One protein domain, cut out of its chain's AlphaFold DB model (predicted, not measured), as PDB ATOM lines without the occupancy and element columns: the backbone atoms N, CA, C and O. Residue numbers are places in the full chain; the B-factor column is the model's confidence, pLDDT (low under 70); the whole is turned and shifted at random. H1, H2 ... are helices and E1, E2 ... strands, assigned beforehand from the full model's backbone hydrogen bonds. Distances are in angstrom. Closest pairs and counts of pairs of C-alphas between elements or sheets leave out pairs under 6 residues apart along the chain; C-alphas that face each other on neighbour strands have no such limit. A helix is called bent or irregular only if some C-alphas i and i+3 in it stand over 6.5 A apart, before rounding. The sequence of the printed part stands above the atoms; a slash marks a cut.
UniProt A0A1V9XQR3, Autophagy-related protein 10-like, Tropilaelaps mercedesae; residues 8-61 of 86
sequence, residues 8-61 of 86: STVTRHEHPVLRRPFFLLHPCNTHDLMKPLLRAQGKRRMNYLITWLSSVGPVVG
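What this domain is: This is residues 8 to 61 of the 86 residues of the protein "Autophagy-related protein 10-like" of Tropilaelaps mercedesae (UniProt A0A1V9XQR3). Picture a loose, elongated piece: a two-stranded hairpin of E1 and E2 makes one end, helix H1 carries on from E2 away from it, and beyond H1 the chain folds back in a loop to a second helix, H2, which slants past the side of H1 with little contact. Residues 39 to 45, of which 39 belongs to H1, stick out at the end away from the hairpin. You have 54 residues printed, with two named strands and then two named helices, in the order E1, E2, H1, H2; the sheet is E1 - E2, antiparallel, and the class is mixed, helices and strands. The whole is loose, with a radius of gyration of the C-alphas of 13.9 A, and its C-alphas span 44 by 19 by 18 A, a rod.

How they stand to each other: Begin with strand E1, residues 10 to 14, and its neighbour E2, residues 21 to 25. They form a hairpin and are antiparallel, with 142 degrees between their N-to-C directions. Look at C-alphas 14 and 21, which face each other at 4.6 A, and then at C-alphas 10 and 25, which face each other at 4.8 A. Between them, N 11 and O 24 are 2.8 A apart and N 22 and O 13 are 2.9 A apart, both within hydrogen-bond range. Past the one residue of a tight link comes H1, residues 27 to 39, and after a short link of 8 residues comes H2, residues 48 to 60. H1 and H2 are close but not clearly touching, and their closest C-alphas, those of Met 34 and Trp 52, are 7.0 A apart. Their lines stand at a steep tilt of 64 degrees, opposite ways. E1 is apart from H1, and H2 is apart from both strands. The O i to N i+4 pairs within hydrogen-bond range are 5 of 9 in H1 and 7 of 9 in H2.

Where its parts are: Find C-alpha 10 at (73.940, 14.933, 20.942); from there E1 runs 13.3 A to Glu 14. E2 starts at Pro 21 and covers 13.2 A to Leu 25. Next find C-alpha 27 at (70.215, 6.321, 23.557), where H1 begins its 19.4 A to Arg 39. H1 is irregular, but only just: C-alphas 33 and 36 are 6.9 A apart. H2 goes 18.1 A from Tyr 48 to C-alpha 60 at (84.246, 12.020, 19.315); it is irregular, with C-alphas 55 and 58 at 7.0 A.

The domain as a whole: Go to Arg 19 and Lys 43 for the two C-alphas farthest apart, 44.4 A. The printed part runs from residue 8 to 61 with no cut, and it has no long link. Its mean pLDDT is 82.7; look for values under 70 at residues 8 to 9 and at residue 43.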
ATOM      1  N   SER A   8      71.247  15.978  16.108       61.19
ATOM      2  CA  SER A   8      70.088  15.842  17.012       61.19
ATOM      3  C   SER A   8      70.234  14.678  18.001       61.19
ATOM      4  O   SER A   8      69.432  14.533  18.919       61.19
ATOM      5  N   THR A   9      71.276  13.859  17.836       68.31
ATOM      6  CA  THR A   9      71.602  12.756  18.744       68.31
ATOM      7  C   THR A   9      72.504  13.217  19.892       68.31
ATOM      8  O   THR A   9      72.654  12.481  20.856       68.31
ATOM      9  N   VAL A  10      73.093  14.419  19.851       76.94
ATOM     10  CA  VAL A  10      73.940  14.933  20.942       76.94
ATOM     11  C   VAL A  10      73.107  15.830  21.856       76.94
ATOM     12  O   VAL A  10      72.605  16.864  21.430       76.94
ATOM     13  N   THR A  11      72.983  15.454  23.127       80.94
ATOM     14  CA  THR A  11      72.333  16.256  24.173       80.94
ATOM     15  C   THR A  11      73.321  16.589  25.290       80.94
ATOM     16  O   THR A  11      74.364  15.950  25.432       80.94
ATOM     17  N   ARG A  12      73.007  17.601  26.100       82.62
ATOM     18  CA  ARG A  12      73.791  17.973  27.280       82.62
ATOM     19  C   ARG A  12      73.057  17.511  28.529       82.62
ATOM     20  O   ARG A  12      71.927  17.931  28.754       82.62
ATOM     21  N   HIS A  13      73.712  16.701  29.349       82.75
ATOM     22  CA  HIS A  13      73.209  16.317  30.669       82.75
ATOM     23  C   HIS A  13      74.249  16.648  31.736       82.75
ATOM     24  O   HIS A  13      75.456  16.593  31.497       82.75
ATOM     25  N   GLU A  14      73.778  17.011  32.924       83.94
ATOM     26  CA  GLU A  14      74.650  17.189  34.079       83.94
ATOM     27  C   GLU A  14      75.016  15.826  34.665       83.94
ATOM     28  O   GLU A  14      74.158  14.959  34.839       83.94
ATOM     29  N   HIS A  15      76.297  15.631  34.984       82.75
ATOM     30  CA  HIS A  15      76.710  14.419  35.681       82.75
ATOM     31  C   HIS A  15      76.189  14.458  37.129       82.75
ATOM     32  O   HIS A  15      76.574  15.383  37.857       82.75
ATOM     33  N   PRO A  16      75.404  13.456  37.582       78.81
ATOM     34  CA  PRO A  16      74.714  13.486  38.877       78.81
ATOM     35  C   PRO A  16      75.625  13.798  40.071       78.81
ATOM     36  O   PRO A  16      75.203  14.437  41.029       78.81
ATOM     37  N   VAL A  17      76.892  13.379  39.989       89.00
ATOM     38  CA  VAL A  17      77.893  13.564  41.052       89.00
ATOM     39  C   VAL A  17      78.795  14.780  40.823       89.00
ATOM     40  O   VAL A  17      79.189  15.442  41.775       89.00
ATOM     41  N   LEU A  18      79.141  15.096  39.570       85.44
ATOM     42  CA  LEU A  18      80.185  16.092  39.278       85.44
ATOM     43  C   LEU A  18      79.598  17.495  39.086       85.44
ATOM     44  O   LEU A  18      80.363  18.456  39.071       85.44
ATOM     45  N   ARG A  19      78.267  17.608  38.916       84.12
ATOM     46  CA  ARG A  19      77.529  18.864  38.663       84.12
ATOM     47  C   ARG A  19      78.165  19.725  37.569       84.12
ATOM     48  O   ARG A  19      78.215  20.948  37.645       84.12
ATOM     49  N   ARG A  20      78.704  19.056  36.553       84.00
ATOM     50  CA  ARG A  20      79.319  19.667  35.377       84.00
ATOM     51  C   ARG A  20      78.619  19.134  34.132       84.00
ATOM     52  O   ARG A  20      78.175  17.981  34.148       84.00
ATOM     53  N   PRO A  21      78.500  19.949  33.075       83.94
ATOM     54  CA  PRO A  21      77.863  19.526  31.840       83.94
ATOM     55  C   PRO A  21      78.736  18.514  31.095       83.94
ATOM     56  O   PRO A  21      79.924  18.748  30.884       83.94
ATOM     57  N   PHE A  22      78.121  17.419  30.652       84.75
ATOM     58  CA  PHE A  22      78.711  16.451  29.730       84.75
ATOM     59  C   PHE A  22      77.848  16.342  28.474       84.75
ATOM     60  O   PHE A  22      76.627  16.524  28.515       84.75
ATOM     61  N   PHE A  23      78.492  16.035  27.350       84.69
ATOM     62  CA  PHE A  23      77.803  15.697  26.111       84.69
ATOM     63  C   PHE A  23      77.470  14.206  26.114       84.69
ATOM     64  O   PHE A  23      78.339  13.369  26.357       84.69
ATOM     65  N   LEU A  24      76.209  13.883  25.851       82.56
ATOM     66  CA  LEU A  24      75.687  12.527  25.796       82.56
ATOM     67  C   LEU A  24      75.120  12.265  24.403       82.56
ATOM     68  O   LEU A  24      74.419  13.106  23.840       82.56
ATOM     69  N   LEU A  25      75.374  11.072  23.872       80.06
ATOM     70  CA  LEU A  25      74.635  10.572  22.721       80.06
ATOM     71  C   LEU A  25      73.311   9.986  23.203       80.06
ATOM     72  O   LEU A  25      73.284   9.114  24.071       80.06
ATOM     73  N   HIS A  26      72.209  10.478  22.654       79.19
ATOM     74  CA  HIS A  26      70.872  10.075  23.033       79.19
ATOM     75  C   HIS A  26      70.663   8.581  22.726       79.19
ATOM     76  O   HIS A  26      70.841   8.150  21.577       79.19
ATOM     77  N   PRO A  27      70.269   7.768  23.720       77.25
ATOM     78  CA  PRO A  27      70.215   6.321  23.557       77.25
ATOM     79  C   PRO A  27      69.153   5.878  22.543       77.25
ATOM     80  O   PRO A  27      69.368   4.880  21.857       77.25
ATOM     81  N   CYS A  28      68.056   6.629  22.367       80.19
ATOM     82  CA  CYS A  28      66.951   6.205  21.496       80.19
ATOM     83  C   CYS A  28      67.361   6.019  20.029       80.19
ATOM     84  O   CYS A  28      66.840   5.130  19.365       80.19
ATOM     85  N   ASN A  29      68.344   6.782  19.540       76.88
ATOM     86  CA  ASN A  29      68.783   6.686  18.142       76.88
ATOM     87  C   ASN A  29      69.901   5.649  17.946       76.88
ATOM     88  O   ASN A  29      70.238   5.298  16.815       76.88
ATOM     89  N   THR A  30      70.484   5.139  19.037       84.69
ATOM     90  CA  THR A  30      71.608   4.194  18.971       84.69
ATOM     91  C   THR A  30      71.188   2.881  18.318       84.69
ATOM     92  O   THR A  30      71.923   2.335  17.495       84.69
ATOM     93  N   HIS A  31      69.989   2.384  18.634       84.31
ATOM     94  CA  HIS A  31      69.472   1.151  18.043       84.31
ATOM     95  C   HIS A  31      69.326   1.267  16.521       84.31
ATOM     96  O   HIS A  31      69.792   0.393  15.786       84.31
ATOM     97  N   ASP A  32      68.738   2.360  16.040       84.31
ATOM     98  CA  ASP A  32      68.509   2.564  14.610       84.31
ATOM     99  C   ASP A  32      69.811   2.782  13.838       84.31
ATOM    100  O   ASP A  32      69.938   2.306  12.709       84.31
ATOM    101  N   LEU A  33      70.811   3.403  14.472       82.81
ATOM    102  CA  LEU A  33      72.161   3.525  13.922       82.81
ATOM    103  C   LEU A  33      72.877   2.167  13.824       82.81
ATOM    104  O   LEU A  33      73.572   1.899  12.845       82.81
ATOM    105  N   MET A  34      72.687   1.284  14.805       87.62
ATOM    106  CA  MET A  34      73.347  -0.028  14.854       87.62
ATOM    107  C   MET A  34      72.647  -1.097  14.004       87.62
ATOM    108  O   MET A  34      73.287  -2.042  13.539       87.62
ATOM    109  N   LYS A  35      71.342  -0.960  13.755       87.94
ATOM    110  CA  LYS A  35      70.514  -1.946  13.041       87.94
ATOM    111  C   LYS A  35      71.050  -2.340  11.649       87.94
ATOM    112  O   LYS A  35      71.053  -3.538  11.357       87.94
ATOM    113  N   PRO A  36      71.538  -1.424  10.788       86.94
ATOM    114  CA  PRO A  36      72.145  -1.797   9.508       86.94
ATOM    115  C   PRO A  36      73.458  -2.573   9.676       86.94
ATOM    116  O   PRO A  36      73.696  -3.532   8.944       86.94
ATOM    117  N   LEU A  37      74.278  -2.201  10.665       86.19
ATOM    118  CA  LEU A  37      75.569  -2.844  10.945       86.19
ATOM    119  C   LEU A  37      75.382  -4.283  11.434       86.19
ATOM    120  O   LEU A  37      76.111  -5.182  11.020       86.19
ATOM    121  N   LEU A  38      74.351  -4.513  12.248       84.38
ATOM    122  CA  LEU A  38      73.965  -5.852  12.694       84.38
ATOM    123  C   LEU A  38      73.445  -6.720  11.543       84.38
ATOM    124  O   LEU A  38      73.750  -7.908  11.484       84.38
ATOM    125  N   ARG A  39      72.699  -6.138  10.596       84.38
ATOM    126  CA  ARG A  39      72.197  -6.858   9.411       84.38
ATOM    127  C   ARG A  39      73.312  -7.244   8.440       84.38
ATOM    128  O   ARG A  39      73.241  -8.312   7.840       84.38
ATOM    129  N   ALA A  40      74.346  -6.414   8.311       82.94
ATOM    130  CA  ALA A  40      75.471  -6.657   7.408       82.94
ATOM    131  C   ALA A  40      76.366  -7.848   7.820       82.94
ATOM    132  O   ALA A  40      77.159  -8.325   7.014       82.94
ATOM    133  N   GLN A  41      76.258  -8.350   9.055       74.75
ATOM    134  CA  GLN A  41      77.109  -9.438   9.564       74.75
ATOM    135  C   GLN A  41      76.734 -10.850   9.116       74.75
ATOM    136  O   GLN A  41      77.578 -11.751   9.186       74.75
ATOM    137  N   GLY A  42      75.487 -11.087   8.707       73.12
ATOM    138  CA  GLY A  42      75.012 -12.446   8.438       73.12
ATOM    139  C   GLY A  42      75.204 -13.375   9.650       73.12
ATOM    140  O   GLY A  42      74.652 -13.124  10.715       73.12
ATOM    141  N   LYS A  43      75.989 -14.457   9.492       69.69
ATOM    142  CA  LYS A  43      76.236 -15.490  10.528       69.69
ATOM    143  C   LYS A  43      77.421 -15.204  11.468       69.69
ATOM    144  O   LYS A  43      77.681 -15.997  12.373       69.69
ATOM    145  N   ARG A  44      78.187 -14.131  11.250       75.25
ATOM    146  CA  ARG A  44      79.377 -13.826  12.065       75.25
ATOM    147  C   ARG A  44      78.968 -13.243  13.425       75.25
ATOM    148  O   ARG A  44      78.083 -12.397  13.504       75.25
ATOM    149  N   ARG A  45      79.619 -13.690  14.509       72.94
ATOM    150  CA  ARG A  45      79.419 -13.115  15.850       72.94
ATOM    151  C   ARG A  45      80.088 -11.743  15.912       72.94
ATOM    152  O   ARG A  45      81.308 -11.645  15.827       72.94
ATOM    153  N   MET A  46      79.281 -10.701  16.081       77.56
ATOM    154  CA  MET A  46      79.746  -9.326  16.237       77.56
ATOM    155  C   MET A  46      79.700  -8.918  17.706       77.56
ATOM    156  O   MET A  46      78.712  -9.173  18.394       77.56
ATOM    157  N   ASN A  47      80.740  -8.238  18.184       87.44
ATOM    158  CA  ASN A  47      80.689  -7.607  19.495       87.44
ATOM    159  C   ASN A  47      80.015  -6.236  19.357       87.44
ATOM    160  O   ASN A  47      80.607  -5.304  18.817       87.44
ATOM    161  N   TYR A  48      78.775  -6.129  19.840       88.81
ATOM    162  CA  TYR A  48      77.953  -4.921  19.734       88.81
ATOM    163  C   TYR A  48      78.677  -3.667  20.243       88.81
ATOM    164  O   TYR A  48      78.654  -2.634  19.576       88.81
ATOM    165  N   LEU A  49      79.367  -3.773  21.384       88.62
ATOM    166  CA  LEU A  49      80.076  -2.652  22.001       88.62
ATOM    167  C   LEU A  49      81.260  -2.204  21.148       88.62
ATOM    168  O   LEU A  49      81.436  -1.010  20.924       88.62
ATOM    169  N   ILE A  50      82.044  -3.153  20.634       89.56
ATOM    170  CA  ILE A  50      83.189  -2.850  19.765       89.56
ATOM    171  C   ILE A  50      82.712  -2.226  18.457       89.56
ATOM    172  O   ILE A  50      83.282  -1.232  18.013       89.56
ATOM    173  N   THR A  51      81.656  -2.767  17.851       89.38
ATOM    174  CA  THR A  51      81.065  -2.213  16.628       89.38
ATOM    175  C   THR A  51      80.552  -0.792  16.846       89.38
ATOM    176  O   THR A  51      80.830   0.094  16.036       89.38
ATOM    177  N   TRP A  52      79.847  -0.543  17.953       89.38
ATOM    178  CA  TRP A  52      79.346   0.787  18.289       89.38
ATOM    179  C   TRP A  52      80.490   1.779  18.531       89.38
ATOM    180  O   TRP A  52      80.524   2.843  17.914       89.38
ATOM    181  N   LEU A  53      81.487   1.394  19.336       89.81
ATOM    182  CA  LEU A  53      82.679   2.202  19.597       89.81
ATOM    183  C   LEU A  53      83.493   2.481  18.328       89.81
ATOM    184  O   LEU A  53      84.025   3.574  18.175       89.81
ATOM    185  N   SER A  54      83.564   1.527  17.402       88.38
ATOM    186  CA  SER A  54      84.256   1.710  16.119       88.38
ATOM    187  C   SER A  54      83.512   2.679  15.196       88.38
ATOM    188  O   SER A  54      84.136   3.345  14.375       88.38
ATOM    189  N   SER A  55      82.189   2.776  15.341       85.94
ATOM    190  CA  SER A  55      81.344   3.668  14.540       85.94
ATOM    191  C   SER A  55      81.348   5.098  15.085       85.94
ATOM    192  O   SER A  55      81.470   6.057  14.328       85.94
ATOM    193  N   VAL A  56      81.222   5.245  16.406       85.81
ATOM    194  CA  VAL A  56      81.077   6.544  17.081       85.81
ATOM    195  C   VAL A  56      82.421   7.128  17.516       85.81
ATOM    196  O   VAL A  56      82.602   8.343  17.485       85.81
ATOM    197  N   GLY A  57      83.373   6.278  17.902       88.94
ATOM    198  CA  GLY A  57      84.649   6.675  18.494       88.94
ATOM    199  C   GLY A  57      85.407   7.738  17.692       88.94
ATOM    200  O   GLY A  57      85.723   8.784  18.260       88.94
ATOM    201  N   PRO A  58      85.616   7.562  16.373       88.06
ATOM    202  CA  PRO A  58      86.326   8.550  15.561       88.06
ATOM    203  C   PRO A  58      85.679   9.942  15.558       88.06
ATOM    204  O   PRO A  58      86.391  10.943  15.543       88.06
ATOM    205  N   VAL A  59      84.344  10.017  15.612       83.69
ATOM    206  CA  VAL A  59      83.594  11.286  15.587       83.69
ATOM    207  C   VAL A  59      83.808  12.087  16.872       83.69
ATOM    208  O   VAL A  59      83.828  13.314  16.838       83.69
ATOM    209  N   VAL A  60      84.007  11.401  18.000       83.88
ATOM    210  CA  VAL A  60      84.246  12.020  19.315       83.88
ATOM    211  C   VAL A  60      85.734  12.091  19.683       83.88
ATOM    212  O   VAL A  60      86.074  12.397  20.821       83.88
ATOM    213  N   GLY A  61      86.634  11.790  18.740       87.50
ATOM    214  CA  GLY A  61      88.082  11.805  18.967       87.50
ATOM    215  C   GLY A  61      88.628  10.602  19.748       87.50
ATOM    216  O   GLY A  61      89.804  10.591  20.110       87.50
TER     217      GLY A  61